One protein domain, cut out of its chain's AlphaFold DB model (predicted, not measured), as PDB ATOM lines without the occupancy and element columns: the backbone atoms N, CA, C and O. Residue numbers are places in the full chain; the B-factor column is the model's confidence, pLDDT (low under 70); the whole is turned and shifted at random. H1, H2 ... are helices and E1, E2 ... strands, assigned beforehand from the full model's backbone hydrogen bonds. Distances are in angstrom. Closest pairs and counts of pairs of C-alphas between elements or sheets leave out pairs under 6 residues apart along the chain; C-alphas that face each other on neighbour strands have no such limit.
ATOM      1  N   SER A  83     219.782 188.908 147.893       97.56
ATOM      2  CA  SER A  83     218.580 188.475 147.185       97.56
ATOM      3  C   SER A  83     217.495 188.100 148.187       97.56
ATOM      4  O   SER A  83     217.807 187.645 149.285       97.56
ATOM      5  N   ILE A  84     216.232 188.254 147.796       97.62
ATOM      6  CA  ILE A  84     215.072 187.986 148.649       97.62
ATOM      7  C   ILE A  84     214.089 187.072 147.915       97.62
ATOM      8  O   ILE A  84     213.741 187.322 146.761       97.62
ATOM      9  N   LEU A  85     213.614 186.039 148.610       97.31
ATOM     10  CA  LEU A  85     212.507 185.187 148.190       97.31
ATOM     11  C   LEU A  85     211.351 185.373 149.177       97.31
ATOM     12  O   LEU A  85     211.473 185.026 150.350       97.31
ATOM     13  N   CYS A  86     210.238 185.919 148.701       96.69
ATOM     14  CA  CYS A  86     209.005 186.049 149.466       96.69
ATOM     15  C   CYS A  86     208.034 184.947 149.039       96.69
ATOM     16  O   CYS A  86     207.783 184.785 147.848       96.69
ATOM     17  N   ILE A  87     207.449 184.222 149.992       96.81
ATOM     18  CA  ILE A  87     206.478 183.154 149.723       96.81
ATOM     19  C   ILE A  87     205.186 183.473 150.475       96.81
ATOM     20  O   ILE A  87     205.210 183.658 151.690       96.81
ATOM     21  N   GLY A  88     204.066 183.571 149.757       94.50
ATOM     22  CA  GLY A  88     202.735 183.795 150.332       94.50
ATOM     23  C   GLY A  88     202.580 185.111 151.102       94.50
ATOM     24  O   GLY A  88     201.690 185.225 151.941       94.50
ATOM     25  N   TYR A  89     203.443 186.102 150.856       93.75
ATOM     26  CA  TYR A  89     203.467 187.344 151.627       93.75
ATOM     27  C   TYR A  89     202.731 188.485 150.919       93.75
ATOM     28  O   TYR A  89     203.073 188.872 149.802       93.75
ATOM     29  N   GLY A  90     201.727 189.043 151.599       93.12
ATOM     30  CA  GLY A  90     200.852 190.086 151.060       93.12
ATOM     31  C   GLY A  90     201.257 191.529 151.373       93.12
ATOM     32  O   GLY A  90     200.523 192.420 150.959       93.12
ATOM     33  N   PHE A  91     202.369 191.762 152.087       92.56
ATOM     34  CA  PHE A  91     202.820 193.099 152.520       92.56
ATOM     35  C   PHE A  91     201.733 193.876 153.285       92.56
ATOM     36  O   PHE A  91     201.304 194.945 152.866       92.56
ATOM     37  N   ASN A  92     201.262 193.297 154.393       86.88
ATOM     38  CA  ASN A  92     200.247 193.889 155.277       86.88
ATOM     39  C   ASN A  92     200.755 194.008 156.730       86.88
ATOM     40  O   ASN A  92     199.972 193.917 157.675       86.88
ATOM     41  N   ASP A  93     202.073 194.111 156.921       82.56
ATOM     42  CA  ASP A  93     202.689 194.149 158.250       82.56
ATOM     43  C   ASP A  93     203.745 195.244 158.352       82.56
ATOM     44  O   ASP A  93     204.921 195.003 158.088       82.56
ATOM     45  N   ASP A  94     203.330 196.429 158.791       75.69
ATOM     46  CA  ASP A  94     204.163 197.636 158.846       75.69
ATOM     47  C   ASP A  94     205.528 197.435 159.529       75.69
ATOM     48  O   ASP A  94     206.540 197.994 159.090       75.69
ATOM     49  N   HIS A  95     205.592 196.596 160.570       70.31
ATOM     50  CA  HIS A  95     206.821 196.381 161.337       70.31
ATOM     51  C   HIS A  95     207.896 195.629 160.545       70.31
ATOM     52  O   HIS A  95     209.064 196.003 160.608       70.31
ATOM     53  N   LEU A  96     207.519 194.586 159.800       71.38
ATOM     54  CA  LEU A  96     208.449 193.839 158.938       71.38
ATOM     55  C   LEU A  96     208.594 194.489 157.560       71.38
ATOM     56  O   LEU A  96     209.645 194.420 156.922       71.38
ATOM     57  N   GLN A  97     207.531 195.139 157.100       82.00
ATOM     58  CA  GLN A  97     207.433 195.736 155.780       82.00
ATOM     59  C   GLN A  97     208.384 196.911 155.595       82.00
ATOM     60  O   GLN A  97     208.892 197.074 154.494       82.00
ATOM     61  N   THR A  98     208.676 197.698 156.634       85.75
ATOM     62  CA  THR A  98     209.536 198.883 156.480       85.75
ATOM     63  C   THR A  98     210.923 198.518 155.927       85.75
ATOM     64  O   THR A  98     211.314 199.027 154.875       85.75
ATOM     65  N   HIS A  99     211.630 197.580 156.568       92.88
ATOM     66  CA  HIS A  99     212.943 197.117 156.098       92.88
ATOM     67  C   HIS A  99     212.829 196.333 154.786       92.88
ATOM     68  O   HIS A  99     213.543 196.612 153.821       92.88
ATOM     69  N   LEU A 100     211.880 195.394 154.711       94.94
ATOM     70  CA  LEU A 100     211.705 194.531 153.543       94.94
ATOM     71  C   LEU A 100     211.383 195.332 152.277       94.94
ATOM     72  O   LEU A 100     212.068 195.208 151.265       94.94
ATOM     73  N   THR A 101     210.366 196.189 152.322       93.81
ATOM     74  CA  THR A 101     209.966 197.022 151.185       93.81
ATOM     75  C   THR A 101     211.038 198.051 150.845       93.81
ATOM     76  O   THR A 101     211.283 198.265 149.659       93.81
ATOM     77  N   GLY A 102     211.714 198.647 151.834       93.75
ATOM     78  CA  GLY A 102     212.850 199.542 151.592       93.75
ATOM     79  C   GLY A 102     213.959 198.856 150.790       93.75
ATOM     80  O   GLY A 102     214.382 199.363 149.749       93.75
ATOM     81  N   LYS A 103     214.353 197.650 151.207       95.88
ATOM     82  CA  LYS A 103     215.378 196.840 150.536       95.88
ATOM     83  C   LYS A 103     214.960 196.383 149.133       95.88
ATOM     84  O   LYS A 103     215.760 196.423 148.198       95.88
ATOM     85  N   ILE A 104     213.701 195.984 148.955       96.44
ATOM     86  CA  ILE A 104     213.146 195.617 147.642       96.44
ATOM     87  C   ILE A 104     213.165 196.826 146.693       96.44
ATOM     88  O   ILE A 104     213.639 196.729 145.558       96.44
ATOM     89  N   LYS A 105     212.719 197.995 147.166       94.31
ATOM     90  CA  LYS A 105     212.705 199.244 146.386       94.31
ATOM     91  C   LYS A 105     214.103 199.763 146.063       94.31
ATOM     92  O   LYS A 105     214.282 200.348 144.998       94.31
ATOM     93  N   SER A 106     215.101 199.491 146.910       95.00
ATOM     94  CA  SER A 106     216.505 199.811 146.622       95.00
ATOM     95  C   SER A 106     217.109 198.946 145.505       95.00
ATOM     96  O   SER A 106     218.258 199.156 145.123       95.00
ATOM     97  N   GLY A 107     216.363 197.963 144.985       96.12
ATOM     98  CA  GLY A 107     216.740 197.176 143.817       96.12
ATOM     99  C   GLY A 107     217.472 195.874 144.117       96.12
ATOM    100  O   GLY A 107     218.109 195.331 143.209       96.12
ATOM    101  N   VAL A 108     217.375 195.336 145.340       97.75
ATOM    102  CA  VAL A 108     217.803 193.950 145.585       97.75
ATOM    103  C   VAL A 108     217.021 193.005 144.663       97.75
ATOM    104  O   VAL A 108     215.857 193.253 144.344       97.75
ATOM    105  N   LYS A 109     217.648 191.914 144.213       97.94
ATOM    106  CA  LYS A 109     216.952 190.902 143.409       97.94
ATOM    107  C   LYS A 109     215.868 190.259 144.267       97.94
ATOM    108  O   LYS A 109     216.177 189.695 145.318       97.94
ATOM    109  N   THR A 110     214.615 190.336 143.836       98.12
ATOM    110  CA  THR A 110     213.484 189.821 144.611       98.12
ATOM    111  C   THR A 110     212.566 188.969 143.757       98.12
ATOM    112  O   THR A 110     212.146 189.383 142.673       98.12
ATOM    113  N   LEU A 111     212.213 187.802 144.286       98.00
ATOM    114  CA  LEU A 111     211.191 186.928 143.733       98.00
ATOM    115  C   LEU A 111     210.057 186.763 144.751       98.00
ATOM    116  O   LEU A 111     210.309 186.470 145.918       98.00
ATOM    117  N   LEU A 112     208.816 186.956 144.314       97.81
ATOM    118  CA  LEU A 112     207.609 186.738 145.107       97.81
ATOM    119  C   LEU A 112     206.819 185.563 144.524       97.81
ATOM    120  O   LEU A 112     206.337 185.653 143.402       97.81
ATOM    121  N   LEU A 113     206.650 184.492 145.290       97.38
ATOM    122  CA  LEU A 113     205.755 183.380 144.971       97.38
ATOM    123  C   LEU A 113     204.476 183.559 145.770       97.38
ATOM    124  O   LEU A 113     204.505 183.615 147.000       97.38
ATOM    125  N   THR A 114     203.343 183.666 145.095       96.06
ATOM    126  CA  THR A 114     202.054 183.765 145.776       96.06
ATOM    127  C   THR A 114     200.946 183.292 144.860       96.06
ATOM    128  O   THR A 114     200.999 183.496 143.654       96.06
ATOM    129  N   ARG A 115     199.884 182.714 145.423       94.56
ATOM    130  CA  ARG A 115     198.707 182.349 144.630       94.56
ATOM    131  C   ARG A 115     198.070 183.578 143.971       94.56
ATOM    132  O   ARG A 115     197.652 183.504 142.826       94.56
ATOM    133  N   GLY A 116     198.020 184.713 144.664       93.56
ATOM    134  CA  GLY A 116     197.489 185.965 144.125       93.56
ATOM    135  C   GLY A 116     198.201 187.184 144.701       93.56
ATOM    136  O   GLY A 116     198.762 187.128 145.797       93.56
ATOM    137  N   LEU A 117     198.186 188.291 143.956       93.75
ATOM    138  CA  LEU A 117     198.717 189.573 144.423       93.75
ATOM    139  C   LEU A 117     197.631 190.356 145.160       93.75
ATOM    140  O   LEU A 117     196.617 190.716 144.563       93.75
ATOM    141  N   SER A 118     197.886 190.677 146.429       94.50
ATOM    142  CA  SER A 118     197.196 191.779 147.103       94.50
ATOM    143  C   SER A 118     197.548 193.111 146.430       94.50
ATOM    144  O   SER A 118     198.539 193.215 145.701       94.50
ATOM    145  N   GLU A 119     196.766 194.154 146.706       94.50
ATOM    146  CA  GLU A 119     197.060 195.508 146.224       94.50
ATOM    147  C   GLU A 119     198.438 195.993 146.704       94.50
ATOM    148  O   GLU A 119     199.261 196.422 145.897       94.50
ATOM    149  N   ASN A 120     198.755 195.795 147.987       94.56
ATOM    150  CA  ASN A 120     200.062 196.144 148.548       94.56
ATOM    151  C   ASN A 120     201.215 195.385 147.877       94.56
ATOM    152  O   ASN A 120     202.218 195.992 147.499       94.56
ATOM    153  N   ALA A 121     201.070 194.073 147.664       95.31
ATOM    154  CA  ALA A 121     202.081 193.280 146.969       95.31
ATOM    155  C   ALA A 121     202.269 193.751 145.520       95.31
ATOM    156  O   ALA A 121     203.400 193.866 145.046       95.31
ATOM    157  N   ARG A 122     201.171 194.072 144.821       95.38
ATOM    158  CA  ARG A 122     201.213 194.621 143.461       95.38
ATOM    159  C   ARG A 122     201.968 195.949 143.421       95.38
ATOM    160  O   ARG A 122     202.816 196.114 142.546       95.38
ATOM    161  N   ASN A 123     201.720 196.845 144.373       94.69
ATOM    162  CA  ASN A 123     202.417 198.129 144.464       94.69
ATOM    163  C   ASN A 123     203.922 197.930 144.673       94.69
ATOM    164  O   ASN A 123     204.726 198.504 143.940       94.69
ATOM    165  N   VAL A 124     204.321 197.034 145.585       95.44
ATOM    166  CA  VAL A 124     205.740 196.705 145.804       95.44
ATOM    167  C   VAL A 124     206.405 196.197 144.520       95.44
ATOM    168  O   VAL A 124     207.471 196.693 144.155       95.44
ATOM    169  N   VAL A 125     205.776 195.257 143.806       96.44
ATOM    170  CA  VAL A 125     206.323 194.693 142.557       96.44
ATOM    171  C   VAL A 125     206.419 195.748 141.449       96.44
ATOM    172  O   VAL A 125     207.381 195.743 140.683       96.44
ATOM    173  N   LYS A 126     205.446 196.664 141.349       94.88
ATOM    174  CA  LYS A 126     205.429 197.713 140.316       94.88
ATOM    175  C   LYS A 126     206.403 198.856 140.596       94.88
ATOM    176  O   LYS A 126     206.921 199.463 139.660       94.88
ATOM    177  N   GLU A 127     206.686 199.153 141.855       93.88
ATOM    178  CA  GLU A 127     207.614 200.225 142.217       93.88
ATOM    179  C   GLU A 127     209.076 199.764 142.159       93.88
ATOM    180  O   GLU A 127     209.951 200.526 141.724       93.88
ATOM    181  N   ALA A 128     209.338 198.509 142.526       95.19
ATOM    182  CA  ALA A 128     210.680 197.957 142.634       95.19
ATOM    183  C   ALA A 128     211.297 197.591 141.269       95.19
ATOM    184  O   ALA A 128     210.659 196.929 140.451       95.19
ATOM    185  N   PRO A 129     212.560 197.972 141.004       94.06
ATOM    186  CA  PRO A 129     213.176 197.757 139.693       94.06
ATOM    187  C   PRO A 129     213.518 196.286 139.414       94.06
ATOM    188  O   PRO A 129     213.415 195.849 138.275       94.06
ATOM    189  N   ASN A 130     213.888 195.518 140.446       96.12
ATOM    190  CA  ASN A 130     214.383 194.140 140.321       96.12
ATOM    191  C   ASN A 130     213.481 193.124 141.041       96.12
ATOM    192  O   ASN A 130     213.968 192.156 141.629       96.12
ATOM    193  N   CYS A 131     212.167 193.352 141.008       97.44
ATOM    194  CA  CYS A 131     211.178 192.480 141.632       97.44
ATOM    195  C   CYS A 131     210.305 191.790 140.578       97.44
ATOM    196  O   CYS A 131     209.770 192.440 139.676       97.44
ATOM    197  N   LYS A 132     210.153 190.469 140.707       97.38
ATOM    198  CA  LYS A 132     209.226 189.664 139.905       97.38
ATOM    199  C   LYS A 132     208.301 188.873 140.819       97.38
ATOM    200  O   LYS A 132     208.746 188.334 141.831       97.38
ATOM    201  N   ALA A 133     207.036 188.774 140.441       98.00
ATOM    202  CA  ALA A 133     206.051 187.926 141.091       98.00
ATOM    203  C   ALA A 133     205.673 186.762 140.173       98.00
ATOM    204  O   ALA A 133     205.425 186.983 138.991       98.00
ATOM    205  N   LEU A 134     205.595 185.555 140.722       97.62
ATOM    206  CA  LEU A 134     205.032 184.370 140.085       97.62
ATOM    207  C   LEU A 134     203.677 184.111 140.731       97.62
ATOM    208  O   LEU A 134     203.615 183.856 141.937       97.62
ATOM    209  N   ILE A 135     202.610 184.215 139.939       97.12
ATOM    210  CA  ILE A 135     201.240 184.053 140.420       97.12
ATOM    211  C   ILE A 135     200.423 183.065 139.604       97.12
ATOM    212  O   ILE A 135     200.680 182.834 138.421       97.12
ATOM    213  N   PHE A 136     199.402 182.512 140.256       94.62
ATOM    214  CA  PHE A 136     198.388 181.706 139.598       94.62
ATOM    215  C   PHE A 136     197.551 182.585 138.665       94.62
ATOM    216  O   PHE A 136     197.107 183.668 139.052       94.62
ATOM    217  N   ASP A 137     197.321 182.118 137.438       84.69
ATOM    218  CA  ASP A 137     196.565 182.876 136.434       84.69
ATOM    219  C   ASP A 137     195.036 182.702 136.542       84.69
ATOM    220  O   ASP A 137     194.294 183.278 135.750       84.69
ATOM    221  N   GLY A 138     194.546 181.931 137.517       81.75
ATOM    222  CA  GLY A 138     193.137 181.536 137.586       81.75
ATOM    223  C   GLY A 138     192.888 180.275 136.759       81.75
ATOM    224  O   GLY A 138     193.602 179.294 136.901       81.75
ATOM    225  N   ASP A 139     191.903 180.286 135.864       70.81
ATOM    226  CA  ASP A 139     191.443 179.069 135.165       70.81
ATOM    227  C   ASP A 139     192.432 178.495 134.134       70.81
ATOM    228  O   ASP A 139     192.200 177.427 133.565       70.81
ATOM    229  N   LYS A 140     193.543 179.190 133.868       78.19
ATOM    230  CA  LYS A 140     194.571 178.723 132.936       78.19
ATOM    231  C   LYS A 140     195.663 177.965 133.678       78.19
ATOM    232  O   LYS A 140     196.259 178.473 134.626       78.19
ATOM    233  N   ALA A 141     195.981 176.769 133.186       88.25
ATOM    234  CA  ALA A 141     197.121 175.994 133.657       88.25
ATOM    235  C   ALA A 141     198.429 176.711 133.283       88.25
ATOM    236  O   ALA A 141     198.874 176.671 132.133       88.25
ATOM    237  N   GLY A 142     199.023 177.419 134.239       93.75
ATOM    238  CA  GLY A 142     200.276 178.129 134.027       93.75
ATOM    239  C   GLY A 142     200.643 179.084 135.157       93.75
ATOM    240  O   GLY A 142     200.001 179.136 136.211       93.75
ATOM    241  N   THR A 143     201.691 179.862 134.900       96.38
ATOM    242  CA  THR A 143     202.219 180.880 135.807       96.38
ATOM    243  C   THR A 143     202.211 182.225 135.109       96.38
ATOM    244  O   THR A 143     202.789 182.382 134.032       96.38
ATOM    245  N   ARG A 144     201.593 183.225 135.735       96.81
ATOM    246  CA  ARG A 144     201.736 184.616 135.314       96.81
ATOM    247  C   ARG A 144     202.904 185.254 136.057       96.81
ATOM    248  O   ARG A 144     202.966 185.241 137.283       96.81
ATOM    249  N   VAL A 145     203.829 185.812 135.289       96.81
ATOM    250  CA  VAL A 145     204.974 186.579 135.762       96.81
ATOM    251  C   VAL A 145     204.600 188.052 135.728       96.81
ATOM    252  O   VAL A 145     204.255 188.581 134.675       96.81
ATOM    253  N   VAL A 146     204.669 188.718 136.874       96.69
ATOM    254  CA  VAL A 146     204.388 190.149 137.010       96.69
ATOM    255  C   VAL A 146     205.674 190.865 137.387       96.69
ATOM    256  O   VAL A 146     206.344 190.487 138.344       96.69
ATOM    257  N   SER A 147     206.007 191.922 136.661       95.56
ATOM    258  CA  SER A 147     207.102 192.829 136.996       95.56
ATOM    259  C   SER A 147     206.658 194.283 136.837       95.56
ATOM    260  O   SER A 147     205.514 194.574 136.459       95.56
ATOM    261  N   LYS A 148     207.572 195.216 137.112       92.56
ATOM    262  CA  LYS A 148     207.371 196.647 136.876       92.56
ATOM    263  C   LYS A 148     206.935 196.964 135.446       92.56
ATOM    264  O   LYS A 148     205.985 197.720 135.261       92.56
ATOM    265  N   GLN A 149     207.606 196.382 134.458       88.81
ATOM    266  CA  GLN A 149     207.461 196.758 133.047       88.81
ATOM    267  C   GLN A 149     206.450 195.890 132.298       88.81
ATOM    268  O   GLN A 149     205.802 196.369 131.374       88.81
ATOM    269  N   GLU A 150     206.289 194.636 132.709       90.88
ATOM    270  CA  GLU A 150     205.552 193.645 131.930       90.88
ATOM    271  C   GLU A 150     204.760 192.676 132.808       90.88
ATOM    272  O   GLU A 150     205.084 192.437 133.977       90.88
ATOM    273  N   GLU A 151     203.710 192.116 132.213       94.25
ATOM    274  CA  GLU A 151     203.059 190.899 132.682       94.25
ATOM    275  C   GLU A 151     203.115 189.867 131.552       94.25
ATOM    276  O   GLU A 151     202.705 190.150 130.425       94.25
ATOM    277  N   THR A 152     203.622 188.674 131.845       95.12
ATOM    278  CA  THR A 152     203.783 187.595 130.861       95.12
ATOM    279  C   THR A 152     203.173 186.319 131.407       95.12
ATOM    280  O   THR A 152     203.307 186.019 132.589       95.12
ATOM    281  N   PHE A 153     202.503 185.552 130.555       95.62
ATOM    282  CA  PHE A 153     201.960 184.250 130.924       95.62
ATOM    283  C   PHE A 153     202.838 183.131 130.368       95.62
ATOM    284  O   PHE A 153     203.166 183.134 129.182       95.62
ATOM    285  N   ILE A 154     203.190 182.175 131.224       95.06
ATOM    286  CA  ILE A 154     203.925 180.968 130.853       95.06
ATOM    287  C   ILE A 154     202.965 179.778 131.001       95.06
ATOM    288  O   ILE A 154     202.561 179.465 132.127       95.06
ATOM    289  N   PRO A 155     202.556 179.135 129.892       94.88
ATOM    290  CA  PRO A 155     201.621 178.018 129.935       94.88
ATOM    291  C   PRO A 155     202.272 176.760 130.520       94.88
ATOM    292  O   PRO A 155     203.469 176.537 130.349       94.88
ATOM    293  N   ASN A 156     201.457 175.909 131.144       93.00
ATOM    294  CA  ASN A 156     201.813 174.556 131.592       93.00
ATOM    295  C   ASN A 156     202.976 174.467 132.601       93.00
ATOM    296  O   ASN A 156     203.589 173.413 132.724       93.00
ATOM    297  N   VAL A 157     203.266 175.547 133.332       93.62
ATOM    298  CA  VAL A 157     204.212 175.544 134.459       93.62
ATOM    299  C   VAL A 157     203.552 176.118 135.708       93.62
ATOM    300  O   VAL A 157     202.818 177.106 135.632       93.62
ATOM    301  N   HIS A 158     203.829 175.535 136.873       94.75
ATOM    302  CA  HIS A 158     203.191 175.899 138.145       94.75
ATOM    303  C   HIS A 158     204.172 176.533 139.141       94.75
ATOM    304  O   HIS A 158     204.068 176.331 140.340       94.75
ATOM    305  N   TRP A 159     205.116 177.347 138.667       95.38
ATOM    306  CA  TRP A 159     206.181 177.950 139.482       95.38
ATOM    307  C   TRP A 159     205.712 178.939 140.563       95.38
ATOM    308  O   TRP A 159     206.516 179.373 141.384       95.38
ATOM    309  N   TRP A 160     204.435 179.328 140.572       95.06
ATOM    310  CA  TRP A 160     203.829 180.057 141.693       95.06
ATOM    311  C   TRP A 160     203.582 179.161 142.919       95.06
ATOM    312  O   TRP A 160     203.454 179.672 144.033       95.06
ATOM    313  N   ASP A 161     203.505 177.845 142.714       94.50
ATOM    314  CA  ASP A 161     203.395 176.827 143.751       94.50
ATOM    315  C   ASP A 161     204.800 176.398 144.195       94.50
ATOM    316  O   ASP A 161     205.676 176.104 143.379       94.50
ATOM    317  N   VAL A 162     205.023 176.384 145.509       95.75
ATOM    318  CA  VAL A 162     206.337 176.108 146.102       95.75
ATOM    319  C   VAL A 162     206.821 174.703 145.763       95.75
ATOM    320  O   VAL A 162     208.016 174.521 145.540       95.75
ATOM    321  N   GLU A 163     205.927 173.716 145.699       94.56
ATOM    322  CA  GLU A 163     206.307 172.333 145.417       94.56
ATOM    323  C   GLU A 163     206.890 172.206 144.006       94.56
ATOM    324  O   GLU A 163     207.985 171.670 143.825       94.56
ATOM    325  N   PHE A 164     206.190 172.757 143.013       94.69
ATOM    326  CA  PHE A 164     206.650 172.756 141.626       94.69
ATOM    327  C   PHE A 164     207.868 173.656 141.436       94.69
ATOM    328  O   PHE A 164     208.797 173.281 140.726       94.69
ATOM    329  N   PHE A 165     207.919 174.807 142.109       95.50
ATOM    330  CA  PHE A 165     209.086 175.684 142.064       95.50
ATOM    331  C   PHE A 165     210.350 174.985 142.575       95.50
ATOM    332  O   PHE A 165     211.397 175.060 141.933       95.50
ATOM    333  N   VAL A 166     210.272 174.272 143.701       94.88
ATOM    334  CA  VAL A 166     211.414 173.518 144.237       94.88
ATOM    335  C   VAL A 166     211.851 172.443 143.243       94.88
ATOM    336  O   VAL A 166     213.015 172.432 142.842       94.88
ATOM    337  N   LYS A 167     210.916 171.598 142.796       94.69
ATOM    338  CA  LYS A 167     211.207 170.476 141.894       94.69
ATOM    339  C   LYS A 167     211.784 170.943 140.561       94.69
ATOM    340  O   LYS A 167     212.799 170.430 140.105       94.69
ATOM    341  N   GLU A 168     211.153 171.907 139.907       93.94
ATOM    342  CA  GLU A 168     211.501 172.281 138.533       93.94
ATOM    343  C   GLU A 168     212.642 173.298 138.459       93.94
ATOM    344  O   GLU A 168     213.428 173.252 137.517       93.94
ATOM    345  N   ILE A 169     212.760 174.199 139.441       92.19
ATOM    346  CA  ILE A 169     213.734 175.299 139.398       92.19
ATOM    347  C   ILE A 169     214.924 175.050 140.322       92.19
ATOM    348  O   ILE A 169     216.065 175.237 139.904       92.19
ATOM    349  N   LEU A 170     214.696 174.657 141.578       90.88
ATOM    350  CA  LEU A 170     215.782 174.571 142.564       90.88
ATOM    351  C   LEU A 170     216.551 173.249 142.495       90.88
ATOM    352  O   LEU A 170     217.770 173.247 142.660       90.88
ATOM    353  N   GLU A 171     215.866 172.135 142.250       91.56
ATOM    354  CA  GLU A 171     216.496 170.810 142.172       91.56
ATOM    355  C   GLU A 171     217.053 170.511 140.775       91.56
ATOM    356  O   GLU A 171     218.157 169.978 140.652       91.56
ATOM    357  N   ASN A 172     216.314 170.896 139.731       80.62
ATOM    358  CA  ASN A 172     216.637 170.592 138.334       80.62
ATOM    359  C   ASN A 172     217.338 171.735 137.578       80.62
ATOM    360  O   ASN A 172     217.753 171.541 136.441       80.62
ATOM    361  N   GLY A 173     217.510 172.911 138.188       61.03
ATOM    362  CA  GLY A 173     218.167 174.072 137.574       61.03
ATOM    363  C   GLY A 173     219.702 174.016 137.529       61.03
ATOM    364  O   GLY A 173     220.331 175.073 137.600       61.03
ATOM    365  N   LYS A 174     220.302 172.819 137.472       47.72
ATOM    366  CA  LYS A 174     221.757 172.622 137.339       47.72
ATOM    367  C   LYS A 174     222.192 172.508 135.885       47.72
ATOM    368  O   LYS A 174     221.507 171.794 135.124       47.72
TER     369      LYS A 174
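This is residues 83 to 174 of the 174 residues of the protein "SIR2_2 domain-containing protein" of Mannheimia haemolytica (UniProt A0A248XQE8). A twisted sheet of five strands has two helices, H1 and H2, side by side over one face, while the last helix, H3, only grazes the sheet. The printed part has 92 residues, with three named helices and five named strands in the order E1 H1 E2 H2 E3 E4 E5 H3. The sheet runs E1 E2 E3 E4 E5, mixed; the class is mixed, helices and strands. The whole is compact, with a radius of gyration of the C-alphas of 12.9 A and spans of 35 by 29 by 23 A.

Start at edge strand E1, residues 83 to 87, parallel to E2, residues 109 to 114: N 84 and O 109 are 2.9 A apart. E2 is parallel to E3, residues 131 to 136, with N 112 and O 132 at 2.8 A. E3, E4, residues 142 to 147, and E5, residues 151 to 155, form two hairpins and a meander, each strand the antiparallel neighbour of the one before; N 133 and O 146 are 2.8 A apart, N 143 and O 154 2.9 A. H1, residues 94 to 105, and H2, residues 119 to 127, make two layers with the sheet, helices on one face. E1, H1, E2 and E2, H2, E3 are strand-helix-strand units, parallel neighbours with a helix between, their crossovers right-handed. H1 touches H2 with residues 101 to 105 alone, at a shallow tilt of 27 degrees, the same way; the closest C-alphas, of Lys 105 and Glu 127, are 6.7 A apart. H3, residues 162 to 171, grazes the sheet with residues 162 to 165. Every O i to N i+4 pair is within hydrogen-bond range in H2, 7 of 8 in H1 and 5 of 6 in H3.

Find C-alpha 83 at (218.580, 188.475, 147.185), where E1 begins. H1 runs 15.2 A, E2 16.7 A, E3 16.8 A and E4 16.5 A; H3 ends at C-alpha 171, (216.496, 170.810, 142.172).

The farthest C-alphas, of Asp 94 and Lys 174, are 37.4 A apart. The printed part has no cut and no long link; pLDDT is under 70 at residues 173 to 174.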